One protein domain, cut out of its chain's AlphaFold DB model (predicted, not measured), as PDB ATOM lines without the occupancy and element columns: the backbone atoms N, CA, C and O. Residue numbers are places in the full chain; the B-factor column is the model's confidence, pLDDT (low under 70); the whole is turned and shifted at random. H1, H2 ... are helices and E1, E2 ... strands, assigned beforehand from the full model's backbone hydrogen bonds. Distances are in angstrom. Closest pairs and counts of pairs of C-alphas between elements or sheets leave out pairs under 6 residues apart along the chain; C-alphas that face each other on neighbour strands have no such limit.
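This is residues 155 to 243 of the 244 residues of the protein "Transposase IS4 family" of Proteobacteria bacterium CAG:139 (UniProt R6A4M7). A small sheet of three strands, E1, E2 and E3, with the short helix H3 over one face and H4 only grazing it, makes one end of an elongated, open model. From E2 a long stretch with no named element, residues 170 to 183, runs out to H1 at the far end, and H1 and H2, which touch no other helix, lead back toward the sheet, closing a wide loose loop. The printed part has 89 residues with four named helices and three named strands, in the order E1, E2, H1, H2, E3, H3, H4; the sheet's order is E1, E2, E3, all antiparallel. The class is mixed, helices and strands. The whole is loose, with a radius of gyration of the C-alphas of 17.3 A, and spans 52 by 30 by 19 A.

E1 is residues 155 to 160, 15.3 A long, and begins at C-alpha 155 at (2.723, -28.162, -13.288). E2 is residues 163 to 169, 18.9 A. H1 is residues 184 to 196, 19.0 A, and begins at C-alpha 184 at (9.219, -30.818, -42.971). H2 is residues 200 to 207, 10.5 A. E3 is residues 216 to 218, 7.1 A. H3 is residues 219 to 226, 10.7 A. H4 is residues 236 to 241, 8.7 A, and ends at C-alpha 241 at (7.640, -35.075, 0.063).

E1 and E2 form a hairpin of antiparallel neighbours at 148 degrees, with N 156 and O 167 at 2.8 A and N 160 and O 163 at 2.9 A, within hydrogen-bond range. E2, the inner strand, is also the antiparallel neighbour of E3 at 148 degrees, with N 166 and O 217 at 2.8 A. H3 is on the sheet at a height of 9.1 A, over E3, and runs along the strands, at 5 degrees to E3 on the local plane. The closest C-alphas of E2 and H3 are those of Met 165 and Leu 219, 6.2 A apart. H4 only grazes the sheet with residues 236 to 240; the closest C-alphas of E1 and H4 are those of Pro 157 and Ile 240, 7.3 A apart. H1 and H2 are not on the sheet, and they are apart from each other. In H2, H3 and H4 every O i to N i+4 pair is within hydrogen-bond range; in H1 8 of 9 are.

The two C-alphas farthest apart are those of Arg 181 and Glu 233, 52.3 A. Residues 192 to 200, of which 192 to 196 belong to H1, stand free. The link from E2 to H1 is long, with 14 residues. The printed part has no cut. Its mean pLDDT is 83.5; residue 172 and residues 232 to 243 are under 70.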
ATOM      1  N   THR A 155       1.492 -28.822 -13.732       87.56
ATOM      2  CA  THR A 155       2.723 -28.162 -13.288       87.56
ATOM      3  C   THR A 155       3.578 -29.127 -12.489       87.56
ATOM      4  O   THR A 155       3.040 -29.941 -11.741       87.56
ATOM      5  N   VAL A 156       4.895 -29.009 -12.617       86.94
ATOM      6  CA  VAL A 156       5.864 -29.775 -11.831       86.94
ATOM      7  C   VAL A 156       6.552 -28.829 -10.846       86.94
ATOM      8  O   VAL A 156       7.062 -27.792 -11.284       86.94
ATOM      9  N   PRO A 157       6.562 -29.142  -9.539       85.31
ATOM     10  CA  PRO A 157       7.343 -28.389  -8.571       85.31
ATOM     11  C   PRO A 157       8.842 -28.651  -8.775       85.31
ATOM     12  O   PRO A 157       9.264 -29.777  -9.022       85.31
ATOM     13  N   ILE A 158       9.652 -27.603  -8.669       86.06
ATOM     14  CA  ILE A 158      11.111 -27.641  -8.768       86.06
ATOM     15  C   ILE A 158      11.668 -26.852  -7.589       86.06
ATOM     16  O   ILE A 158      11.288 -25.700  -7.377       86.06
ATOM     17  N   LYS A 159      12.593 -27.453  -6.841       82.75
ATOM     18  CA  LYS A 159      13.339 -26.758  -5.791       82.75
ATOM     19  C   LYS A 159      14.594 -26.122  -6.393       82.75
ATOM     20  O   LYS A 159      15.407 -26.820  -6.997       82.75
ATOM     21  N   SER A 160      14.743 -24.807  -6.249       81.62
ATOM     22  CA  SER A 160      15.928 -24.060  -6.683       81.62
ATOM     23  C   SER A 160      16.483 -23.289  -5.488       81.62
ATOM     24  O   SER A 160      15.932 -22.271  -5.082       81.62
ATOM     25  N   GLY A 161      17.532 -23.832  -4.864       82.62
ATOM     26  CA  GLY A 161      17.983 -23.363  -3.552       82.62
ATOM     27  C   GLY A 161      16.892 -23.563  -2.494       82.62
ATOM     28  O   GLY A 161      16.364 -24.669  -2.354       82.62
ATOM     29  N   ASP A 162      16.534 -22.485  -1.799       77.81
ATOM     30  CA  ASP A 162      15.453 -22.470  -0.801       77.81
ATOM     31  C   ASP A 162      14.086 -22.075  -1.380       77.81
ATOM     32  O   ASP A 162      13.073 -22.136  -0.682       77.81
ATOM     33  N   GLU A 163      14.020 -21.711  -2.664       80.75
ATOM     34  CA  GLU A 163      12.762 -21.349  -3.310       80.75
ATOM     35  C   GLU A 163      12.099 -22.539  -4.007       80.75
ATOM     36  O   GLU A 163      12.728 -23.362  -4.681       80.75
ATOM     37  N   LEU A 164      10.773 -22.587  -3.880       83.06
ATOM     38  CA  LEU A 164       9.925 -23.497  -4.627       83.06
ATOM     39  C   LEU A 164       9.373 -22.810  -5.877       83.06
ATOM     40  O   LEU A 164       8.662 -21.801  -5.795       83.06
ATOM     41  N   MET A 165       9.639 -23.422  -7.023       87.75
ATOM     42  CA  MET A 165       9.144 -22.992  -8.323       87.75
ATOM     43  C   MET A 165       8.226 -24.035  -8.949       87.75
ATOM     44  O   MET A 165       8.281 -25.215  -8.619       87.75
ATOM     45  N   PHE A 166       7.391 -23.605  -9.887       88.94
ATOM     46  CA  PHE A 166       6.461 -24.450 -10.623       88.94
ATOM     47  C   PHE A 166       6.702 -24.284 -12.119       88.94
ATOM     48  O   PHE A 166       6.501 -23.201 -12.673       88.94
ATOM     49  N   LEU A 167       7.121 -25.364 -12.774       90.56
ATOM     50  CA  LEU A 167       7.272 -25.436 -14.221       90.56
ATOM     51  C   LEU A 167       5.965 -25.920 -14.844       90.56
ATOM     52  O   LEU A 167       5.491 -27.014 -14.544       90.56
ATOM     53  N   GLN A 168       5.401 -25.138 -15.756       87.75
ATOM     54  CA  GLN A 168       4.277 -25.578 -16.568       87.75
ATOM     55  C   GLN A 168       4.708 -26.688 -17.519       87.75
ATOM     56  O   GLN A 168       5.588 -26.520 -18.374       87.75
ATOM     57  N   CYS A 169       4.016 -27.812 -17.411       83.44
ATOM     58  CA  CYS A 169       4.181 -28.948 -18.287       83.44
ATOM     59  C   CYS A 169       2.955 -29.060 -19.181       83.44
ATOM     60  O   CYS A 169       1.814 -28.949 -18.739       83.44
ATOM     61  N   SER A 170       3.197 -29.314 -20.458       75.19
ATOM     62  CA  SER A 170       2.160 -29.749 -21.384       75.19
ATOM     63  C   SER A 170       2.420 -31.203 -21.739       75.19
ATOM     64  O   SER A 170       3.570 -31.640 -21.828       75.19
ATOM     65  N   ARG A 171       1.350 -31.977 -21.938       72.06
ATOM     66  CA  ARG A 171       1.504 -33.347 -22.431       72.06
ATOM     67  C   ARG A 171       2.132 -33.295 -23.825       72.06
ATOM     68  O   ARG A 171       1.604 -32.566 -24.672       72.06
ATOM     69  N   PRO A 172       3.208 -34.053 -24.087       69.88
ATOM     70  CA  PRO A 172       3.813 -34.084 -25.406       69.88
ATOM     71  C   PRO A 172       2.765 -34.562 -26.411       69.88
ATOM     72  O   PRO A 172       2.207 -35.653 -26.290       69.88
ATOM     73  N   GLN A 173       2.452 -33.714 -27.386       72.69
ATOM     74  CA  GLN A 173       1.586 -34.091 -28.493       72.69
ATOM     75  C   GLN A 173       2.446 -34.600 -29.640       72.69
ATOM     76  O   GLN A 173       3.481 -34.017 -29.965       72.69
ATOM     77  N   ASN A 174       1.993 -35.671 -30.290       83.38
ATOM     78  CA  ASN A 174       2.595 -36.094 -31.542       83.38
ATOM     79  C   ASN A 174       2.301 -35.028 -32.610       83.38
ATOM     80  O   ASN A 174       1.198 -34.970 -33.152       83.38
ATOM     81  N   ILE A 175       3.304 -34.200 -32.906       85.19
ATOM     82  CA  ILE A 175       3.224 -33.099 -33.874       85.19
ATOM     83  C   ILE A 175       2.886 -33.560 -35.299       85.19
ATOM     84  O   ILE A 175       2.429 -32.747 -36.095       85.19
ATOM     85  N   ARG A 176       3.084 -34.847 -35.623       88.06
ATOM     86  CA  ARG A 176       2.761 -35.445 -36.929       88.06
ATOM     87  C   ARG A 176       1.347 -36.023 -37.004       88.06
ATOM     88  O   ARG A 176       0.906 -36.342 -38.101       88.06
ATOM     89  N   LYS A 177       0.634 -36.172 -35.884       86.25
ATOM     90  CA  LYS A 177      -0.699 -36.792 -35.872       86.25
ATOM     91  C   LYS A 177      -1.702 -35.932 -36.653       86.25
ATOM     92  O   LYS A 177      -1.943 -34.783 -36.280       86.25
ATOM     93  N   GLY A 178      -2.294 -36.497 -37.703       86.50
ATOM     94  CA  GLY A 178      -3.174 -35.807 -38.653       86.50
ATOM     95  C   GLY A 178      -2.445 -34.930 -39.681       86.50
ATOM     96  O   GLY A 178      -3.099 -34.245 -40.461       86.50
ATOM     97  N   LEU A 179      -1.109 -34.925 -39.664       90.50
ATOM     98  CA  LEU A 179      -0.225 -34.166 -40.553       90.50
ATOM     99  C   LEU A 179       0.847 -35.082 -41.164       90.50
ATOM    100  O   LEU A 179       1.938 -34.635 -41.516       90.50
ATOM    101  N   GLU A 180       0.564 -36.381 -41.268       92.81
ATOM    102  CA  GLU A 180       1.552 -37.407 -41.618       92.81
ATOM    103  C   GLU A 180       2.122 -37.220 -43.030       92.81
ATOM    104  O   GLU A 180       3.236 -37.657 -43.305       92.81
ATOM    105  N   ARG A 181       1.359 -36.565 -43.911       93.69
ATOM    106  CA  ARG A 181       1.702 -36.337 -45.320       93.69
ATOM    107  C   ARG A 181       2.427 -35.016 -45.585       93.69
ATOM    108  O   ARG A 181       2.837 -34.800 -46.719       93.69
ATOM    109  N   LEU A 182       2.559 -34.139 -44.587       93.00
ATOM    110  CA  LEU A 182       3.237 -32.856 -44.768       93.00
ATOM    111  C   LEU A 182       4.755 -33.035 -44.831       93.00
ATOM    112  O   LEU A 182       5.345 -33.814 -44.071       93.00
ATOM    113  N   SER A 183       5.392 -32.245 -45.692       94.50
ATOM    114  CA  SER A 183       6.843 -32.077 -45.702       94.50
ATOM    115  C   SER A 183       7.332 -31.397 -44.415       94.50
ATOM    116  O   SER A 183       6.562 -30.839 -43.626       94.50
ATOM    117  N   GLN A 184       8.644 -31.436 -44.170       93.06
ATOM    118  CA  GLN A 184       9.219 -30.818 -42.971       93.06
ATOM    119  C   GLN A 184       9.016 -29.296 -42.928       93.06
ATOM    120  O   GLN A 184       8.811 -28.746 -41.844       93.06
ATOM    121  N   GLU A 185       9.072 -28.617 -44.075       93.81
ATOM    122  CA  GLU A 185       8.887 -27.164 -44.150       93.81
ATOM    123  C   GLU A 185       7.432 -26.770 -43.893       93.81
ATOM    124  O   GLU A 185       7.166 -25.898 -43.061       93.81
ATOM    125  N   GLU A 186       6.485 -27.486 -44.503       93.88
ATOM    126  CA  GLU A 186       5.051 -27.295 -44.265       93.88
ATOM    127  C   GLU A 186       4.685 -27.556 -42.802       93.88
ATOM    128  O   GLU A 186       3.944 -26.781 -42.194       93.88
ATOM    129  N   LEU A 187       5.258 -28.604 -42.195       92.00
ATOM    130  CA  LEU A 187       5.046 -28.909 -40.782       92.00
ATOM    131  C   LEU A 187       5.568 -27.786 -39.874       92.00
ATOM    132  O   LEU A 187       4.883 -27.393 -38.929       92.00
ATOM    133  N   LYS A 188       6.760 -27.238 -40.148       92.19
ATOM    134  CA  LYS A 188       7.304 -26.099 -39.387       92.19
ATOM    135  C   LYS A 188       6.411 -24.863 -39.513       92.19
ATOM    136  O   LYS A 188       6.125 -24.223 -38.499       92.19
ATOM    137  N   ALA A 189       5.949 -24.552 -40.724       92.69
ATOM    138  CA  ALA A 189       5.050 -23.427 -40.968       92.69
ATOM    139  C   ALA A 189       3.715 -23.592 -40.221       92.69
ATOM    140  O   ALA A 189       3.238 -22.651 -39.583       92.69
ATOM    141  N   GLU A 190       3.146 -24.797 -40.226       89.81
ATOM    142  CA  GLU A 190       1.911 -25.117 -39.508       89.81
ATOM    143  C   GLU A 190       2.082 -25.002 -37.983       89.81
ATOM    144  O   GLU A 190       1.262 -24.384 -37.300       89.81
ATOM    145  N   LEU A 191       3.188 -25.504 -37.428       88.25
ATOM    146  CA  LEU A 191       3.489 -25.354 -36.000       88.25
ATOM    147  C   LEU A 191       3.678 -23.884 -35.596       88.25
ATOM    148  O   LEU A 191       3.245 -23.484 -34.513       88.25
ATOM    149  N   ALA A 192       4.279 -23.062 -36.459       89.31
ATOM    150  CA  ALA A 192       4.412 -21.627 -36.221       89.31
ATOM    151  C   ALA A 192       3.049 -20.916 -36.208       89.31
ATOM    152  O   ALA A 192       2.829 -20.046 -35.364       89.31
ATOM    153  N   LYS A 193       2.112 -21.311 -37.083       88.38
ATOM    154  CA  LYS A 193       0.725 -20.810 -37.052       88.38
ATOM    155  C   LYS A 193       0.026 -21.190 -35.748       88.38
ATOM    156  O   LYS A 193      -0.560 -20.323 -35.105       88.38
ATOM    157  N   ARG A 194       0.150 -22.449 -35.312       83.75
ATOM    158  CA  ARG A 194      -0.449 -22.935 -34.054       83.75
ATOM    159  C   ARG A 194       0.072 -22.199 -32.822       83.75
ATOM    160  O   ARG A 194      -0.714 -21.887 -31.941       83.75
ATOM    161  N   ARG A 195       1.367 -21.864 -32.775       82.00
ATOM    162  CA  ARG A 195       1.958 -21.084 -31.668       82.00
ATOM    163  C   ARG A 195       1.386 -19.672 -31.530       82.00
ATOM    164  O   ARG A 195       1.449 -19.117 -30.443       82.00
ATOM    165  N   LYS A 196       0.872 -19.084 -32.615       82.81
ATOM    166  CA  LYS A 196       0.245 -17.751 -32.587       82.81
ATOM    167  C   LYS A 196      -1.201 -17.792 -32.097       82.81
ATOM    168  O   LYS A 196      -1.735 -16.754 -31.720       82.81
ATOM    169  N   GLN A 197      -1.849 -18.956 -32.143       80.00
ATOM    170  CA  GLN A 197      -3.216 -19.099 -31.659       80.00
ATOM    171  C   GLN A 197      -3.218 -19.126 -30.126       80.00
ATOM    172  O   GLN A 197      -2.372 -19.801 -29.533       80.00
ATOM    173  N   PRO A 198      -4.159 -18.421 -29.476       76.94
ATOM    174  CA  PRO A 198      -4.272 -18.458 -28.028       76.94
ATOM    175  C   PRO A 198      -4.580 -19.887 -27.580       76.94
ATOM    176  O   PRO A 198      -5.475 -20.549 -28.116       76.94
ATOM    177  N   ASN A 199      -3.833 -20.372 -26.592       85.12
ATOM    178  CA  ASN A 199      -4.062 -21.700 -26.041       85.12
ATOM    179  C   ASN A 199      -5.467 -21.757 -25.415       85.12
ATOM    180  O   ASN A 199      -5.891 -20.812 -24.753       85.12
ATOM    181  N   GLN A 200      -6.175 -22.881 -25.568       89.06
ATOM    182  CA  GLN A 200      -7.476 -23.093 -24.928       89.06
ATOM    183  C   GLN A 200      -7.405 -22.808 -23.423       89.06
ATOM    184  O   GLN A 200      -8.311 -22.185 -22.883       89.06
ATOM    185  N   LEU A 201      -6.304 -23.181 -22.759       89.50
ATOM    186  CA  LEU A 201      -6.105 -22.877 -21.342       89.50
ATOM    187  C   LEU A 201      -5.997 -21.367 -21.071       89.50
ATOM    188  O   LEU A 201      -6.633 -20.872 -20.150       89.50
ATOM    189  N   GLU A 202      -5.261 -20.614 -21.890       89.69
ATOM    190  CA  GLU A 202      -5.171 -19.153 -21.746       89.69
ATOM    191  C   GLU A 202      -6.524 -18.471 -21.949       89.69
ATOM    192  O   GLU A 202      -6.841 -17.519 -21.235       89.69
ATOM    193  N   ILE A 203      -7.328 -18.966 -22.898       92.81
ATOM    194  CA  ILE A 203      -8.707 -18.507 -23.095       92.81
ATOM    195  C   ILE A 203      -9.496 -18.729 -21.803       92.81
ATOM    196  O   ILE A 203     -10.109 -17.785 -21.313       92.81
ATOM    197  N   LEU A 204      -9.424 -19.928 -21.207       93.56
ATOM    198  CA  LEU A 204     -10.114 -20.218 -19.945       93.56
ATOM    199  C   LEU A 204      -9.718 -19.236 -18.841       93.56
ATOM    200  O   LEU A 204     -10.611 -18.640 -18.241       93.56
ATOM    201  N   PHE A 205      -8.414 -19.042 -18.606       92.62
ATOM    202  CA  PHE A 205      -7.898 -18.103 -17.601       92.62
ATOM    203  C   PHE A 205      -8.467 -16.696 -17.818       92.62
ATOM    204  O   PHE A 205      -9.104 -16.145 -16.919       92.62
ATOM    205  N   LYS A 206      -8.334 -16.153 -19.034       91.94
ATOM    206  CA  LYS A 206      -8.829 -14.809 -19.366       91.94
ATOM    207  C   LYS A 206     -10.341 -14.686 -19.179       91.94
ATOM    208  O   LYS A 206     -10.804 -13.697 -18.617       91.94
ATOM    209  N   THR A 207     -11.117 -15.691 -19.590       93.75
ATOM    210  CA  THR A 207     -12.583 -15.681 -19.463       93.75
ATOM    211  C   THR A 207     -13.055 -15.651 -18.008       93.75
ATOM    212  O   THR A 207     -14.112 -15.082 -17.717       93.75
ATOM    213  N   VAL A 208     -12.300 -16.242 -17.079       92.44
ATOM    214  CA  VAL A 208     -12.624 -16.180 -15.645       92.44
ATOM    215  C   VAL A 208     -11.984 -14.991 -14.923       92.44
ATOM    216  O   VAL A 208     -12.202 -14.844 -13.724       92.44
ATOM    217  N   GLY A 209     -11.260 -14.121 -15.635       91.69
ATOM    218  CA  GLY A 209     -10.577 -12.962 -15.053       91.69
ATOM    219  C   GLY A 209      -9.261 -13.305 -14.351       91.69
ATOM    220  O   GLY A 209      -8.797 -12.533 -13.518       91.69
ATOM    221  N   LEU A 210      -8.670 -14.458 -14.667       93.38
ATOM    222  CA  LEU A 210      -7.378 -14.895 -14.150       93.38
ATOM    223  C   LEU A 210      -6.260 -14.640 -15.165       93.38
ATOM    224  O   LEU A 210      -6.488 -14.497 -16.371       93.38
ATOM    225  N   VAL A 211      -5.027 -14.625 -14.664       91.06
ATOM    226  CA  VAL A 211      -3.824 -14.442 -15.481       91.06
ATOM    227  C   VAL A 211      -3.156 -15.802 -15.676       91.06
ATOM    228  O   VAL A 211      -2.886 -16.478 -14.684       91.06
ATOM    229  N   PRO A 212      -2.897 -16.243 -16.920       89.69
ATOM    230  CA  PRO A 212      -2.176 -17.489 -17.141       89.69
ATOM    231  C   PRO A 212      -0.757 -17.372 -16.556       89.69
ATOM    232  O   PRO A 212      -0.085 -16.369 -16.813       89.69
ATOM    233  N   PRO A 213      -0.279 -18.370 -15.790       89.94
ATOM    234  CA  PRO A 213       1.068 -18.314 -15.243       89.94
ATOM    235  C   PRO A 213       2.107 -18.335 -16.366       89.94
ATOM    236  O   PRO A 213       1.871 -18.913 -17.432       89.94
ATOM    237  N   ALA A 214       3.274 -17.743 -16.117       89.06
ATOM    238  CA  ALA A 214       4.427 -17.922 -16.992       89.06
ATOM    239  C   ALA A 214       4.888 -19.391 -16.983       89.06
ATOM    240  O   ALA A 214       4.461 -20.200 -16.155       89.06
ATOM    241  N   ARG A 215       5.795 -19.745 -17.901       89.00
ATOM    242  CA  ARG A 215       6.290 -21.125 -18.012       89.00
ATOM    243  C   ARG A 215       6.923 -21.627 -16.713       89.00
ATOM    244  O   ARG A 215       6.802 -22.806 -16.416       89.00
ATOM    245  N   LEU A 216       7.579 -20.746 -15.969       91.88
ATOM    246  CA  LEU A 216       8.162 -21.007 -14.662       91.88
ATOM    247  C   LEU A 216       7.732 -19.869 -13.738       91.88
ATOM    248  O   LEU A 216       7.887 -18.708 -14.114       91.88
ATOM    249  N   VAL A 217       7.164 -20.198 -12.582       91.31
ATOM    250  CA  VAL A 217       6.684 -19.211 -11.603       91.31
ATOM    251  C   VAL A 217       7.021 -19.653 -10.187       91.31
ATOM    252  O   VAL A 217       7.009 -20.851  -9.892       91.31
ATOM    253  N   ASN A 218       7.289 -18.703  -9.295       90.00
ATOM    254  CA  ASN A 218       7.400 -19.003  -7.865       90.00
ATOM    255  C   ASN A 218       6.013 -19.175  -7.215       90.00
ATOM    256  O   ASN A 218       4.966 -18.924  -7.822       90.00
ATOM    257  N   LEU A 219       5.993 -19.587  -5.948       87.06
ATOM    258  CA  LEU A 219       4.753 -19.832  -5.210       87.06
ATOM    259  C   LEU A 219       3.819 -18.607  -5.134       87.06
ATOM    260  O   LEU A 219       2.608 -18.724  -5.329       87.06
ATOM    261  N   LYS A 220       4.381 -17.420  -4.875       87.88
ATOM    262  CA  LYS A 220       3.610 -16.172  -4.743       87.88
ATOM    263  C   LYS A 220       3.014 -15.741  -6.083       87.88
ATOM    264  O   LYS A 220       1.902 -15.219  -6.134       87.88
ATOM    265  N   GLU A 221       3.753 -15.916  -7.171       90.94
ATOM    266  CA  GLU A 221       3.286 -15.673  -8.539       90.94
ATOM    267  C   GLU A 221       2.184 -16.641  -8.939       90.94
ATOM    268  O   GLU A 221       1.165 -16.198  -9.467       90.94
ATOM    269  N   MET A 222       2.343 -17.932  -8.634       89.81
ATOM    270  CA  MET A 222       1.307 -18.930  -8.887       89.81
ATOM    271  C   MET A 222       0.004 -18.569  -8.163       89.81
ATOM    272  O   MET A 222      -1.059 -18.552  -8.783       89.81
ATOM    273  N   GLY A 223       0.088 -18.193  -6.882       89.19
ATOM    274  CA  GLY A 223      -1.073 -17.736  -6.115       89.19
ATOM    275  C   GLY A 223      -1.763 -16.523  -6.751       89.19
ATOM    276  O   GLY A 223      -2.977 -16.531  -6.950       89.19
ATOM    277  N   ARG A 224      -0.985 -15.517  -7.182       91.38
ATOM    278  CA  ARG A 224      -1.508 -14.347  -7.915       91.38
ATOM    279  C   ARG A 224      -2.214 -14.734  -9.218       91.38
ATOM    280  O   ARG A 224      -3.285 -14.206  -9.493       91.38
ATOM    281  N   CYS A 225      -1.647 -15.660  -9.992       91.56
ATOM    282  CA  CYS A 225      -2.231 -16.130 -11.253       91.56
ATOM    283  C   CYS A 225      -3.566 -16.860 -11.042       91.56
ATOM    284  O   CYS A 225      -4.496 -16.688 -11.827       91.56
ATOM    285  N   LEU A 226      -3.666 -17.653  -9.972       89.25
ATOM    286  CA  LEU A 226      -4.852 -18.439  -9.627       89.25
ATOM    287  C   LEU A 226      -5.888 -17.665  -8.794       89.25
ATOM    288  O   LEU A 226      -6.985 -18.172  -8.571       89.25
ATOM    289  N   GLY A 227      -5.558 -16.456  -8.334       88.50
ATOM    290  CA  GLY A 227      -6.425 -15.661  -7.464       88.50
ATOM    291  C   GLY A 227      -6.581 -16.247  -6.056       88.50
ATOM    292  O   GLY A 227      -7.601 -16.018  -5.411       88.50
ATOM    293  N   VAL A 228      -5.595 -17.014  -5.580       88.19
ATOM    294  CA  VAL A 228      -5.612 -17.661  -4.257       88.19
ATOM    295  C   VAL A 228      -4.326 -17.379  -3.488       88.19
ATOM    296  O   VAL A 228      -3.260 -17.157  -4.064       88.19
ATOM    297  N   ARG A 229      -4.401 -17.408  -2.156       83.25
ATOM    298  CA  ARG A 229      -3.211 -17.325  -1.307       83.25
ATOM    299  C   ARG A 229      -2.631 -18.727  -1.150       83.25
ATOM    300  O   ARG A 229      -3.255 -19.573  -0.528       83.25
ATOM    301  N   LEU A 230      -1.450 -18.960  -1.717       77.75
ATOM    302  CA  LEU A 230      -0.697 -20.194  -1.500       77.75
ATOM    303  C   LEU A 230       0.386 -19.938  -0.451       77.75
ATOM    304  O   LEU A 230       1.226 -19.053  -0.630       77.75
ATOM    305  N   THR A 231       0.349 -20.692   0.644       73.44
ATOM    306  CA  THR A 231       1.334 -20.639   1.729       73.44
ATOM    307  C   THR A 231       2.180 -21.911   1.722       73.44
ATOM    308  O   THR A 231       1.751 -22.968   1.262       73.44
ATOM    309  N   THR A 232       3.411 -21.815   2.216       66.06
ATOM    310  CA  THR A 232       4.301 -22.972   2.375       66.06
ATOM    311  C   THR A 232       3.846 -23.922   3.476       66.06
ATOM    312  O   THR A 232       4.355 -25.027   3.532       66.06
ATOM    313  N   GLU A 233       2.914 -23.535   4.345       59.94
ATOM    314  CA  GLU A 233       2.552 -24.311   5.538       59.94
ATOM    315  C   GLU A 233       1.383 -25.284   5.303       59.94
ATOM    316  O   GLU A 233       1.291 -26.293   5.991       59.94
ATOM    317  N   GLU A 234       0.507 -25.037   4.322       57.69
ATOM    318  CA  GLU A 234      -0.840 -25.642   4.341       57.69
ATOM    319  C   GLU A 234      -1.051 -26.881   3.445       57.69
ATOM    320  O   GLU A 234      -2.064 -27.555   3.602       57.69
ATOM    321  N   ALA A 235      -0.138 -27.235   2.528       56.72
ATOM    322  CA  ALA A 235      -0.282 -28.461   1.703       56.72
ATOM    323  C   ALA A 235       0.954 -28.826   0.865       56.72
ATOM    324  O   ALA A 235       1.173 -29.979   0.498       56.72
ATOM    325  N   ILE A 236       1.742 -27.823   0.497       60.88
ATOM    326  CA  ILE A 236       2.768 -27.952  -0.536       60.88
ATOM    327  C   ILE A 236       4.004 -28.758  -0.088       60.88
ATOM    328  O   ILE A 236       4.511 -29.519  -0.909       60.88
ATOM    329  N   PRO A 237       4.477 -28.681   1.172       59.78
ATOM    330  CA  PRO A 237       5.580 -29.521   1.639       59.78
ATOM    331  C   PRO A 237       5.264 -31.014   1.575       59.78
ATOM    332  O   PRO A 237       6.117 -31.778   1.142       59.78
ATOM    333  N   GLU A 238       4.046 -31.429   1.942       62.97
ATOM    334  CA  GLU A 238       3.616 -32.833   1.841       62.97
ATOM    335  C   GLU A 238       3.489 -33.278   0.372       62.97
ATOM    336  O   GLU A 238       3.948 -34.357   0.021       62.97
ATOM    337  N   LEU A 239       3.004 -32.406  -0.525       58.59
ATOM    338  CA  LEU A 239       3.006 -32.646  -1.982       58.59
ATOM    339  C   LEU A 239       4.414 -32.838  -2.573       58.59
ATOM    340  O   LEU A 239       4.573 -33.565  -3.549       58.59
ATOM    341  N   ILE A 240       5.425 -32.160  -2.024       60.19
ATOM    342  CA  ILE A 240       6.824 -32.275  -2.470       60.19
ATOM    343  C   ILE A 240       7.492 -33.519  -1.880       60.19
ATOM    344  O   ILE A 240       8.361 -34.101  -2.525       60.19
ATOM    345  N   LYS A 241       7.086 -33.932  -0.675       61.78
ATOM    346  CA  LYS A 241       7.640 -35.075   0.063       61.78
ATOM    347  C   LYS A 241       7.502 -36.395  -0.697       61.78
ATOM    348  O   LYS A 241       8.403 -37.215  -0.624       61.78
ATOM    349  N   ASP A 242       6.413 -36.552  -1.449       54.91
ATOM    350  CA  ASP A 242       6.146 -37.729  -2.286       54.91
ATOM    351  C   ASP A 242       6.806 -37.658  -3.682       54.91
ATOM    352  O   ASP A 242       6.731 -38.613  -4.456       54.91
ATOM    353  N   MET A 243       7.410 -36.518  -4.051       54.12
ATOM    354  CA  MET A 243       7.972 -36.269  -5.390       54.12
ATOM    355  C   MET A 243       9.512 -36.263  -5.447       54.12
ATOM    356  O   MET A 243      10.062 -36.150  -6.546       54.12
TER     357      MET A 243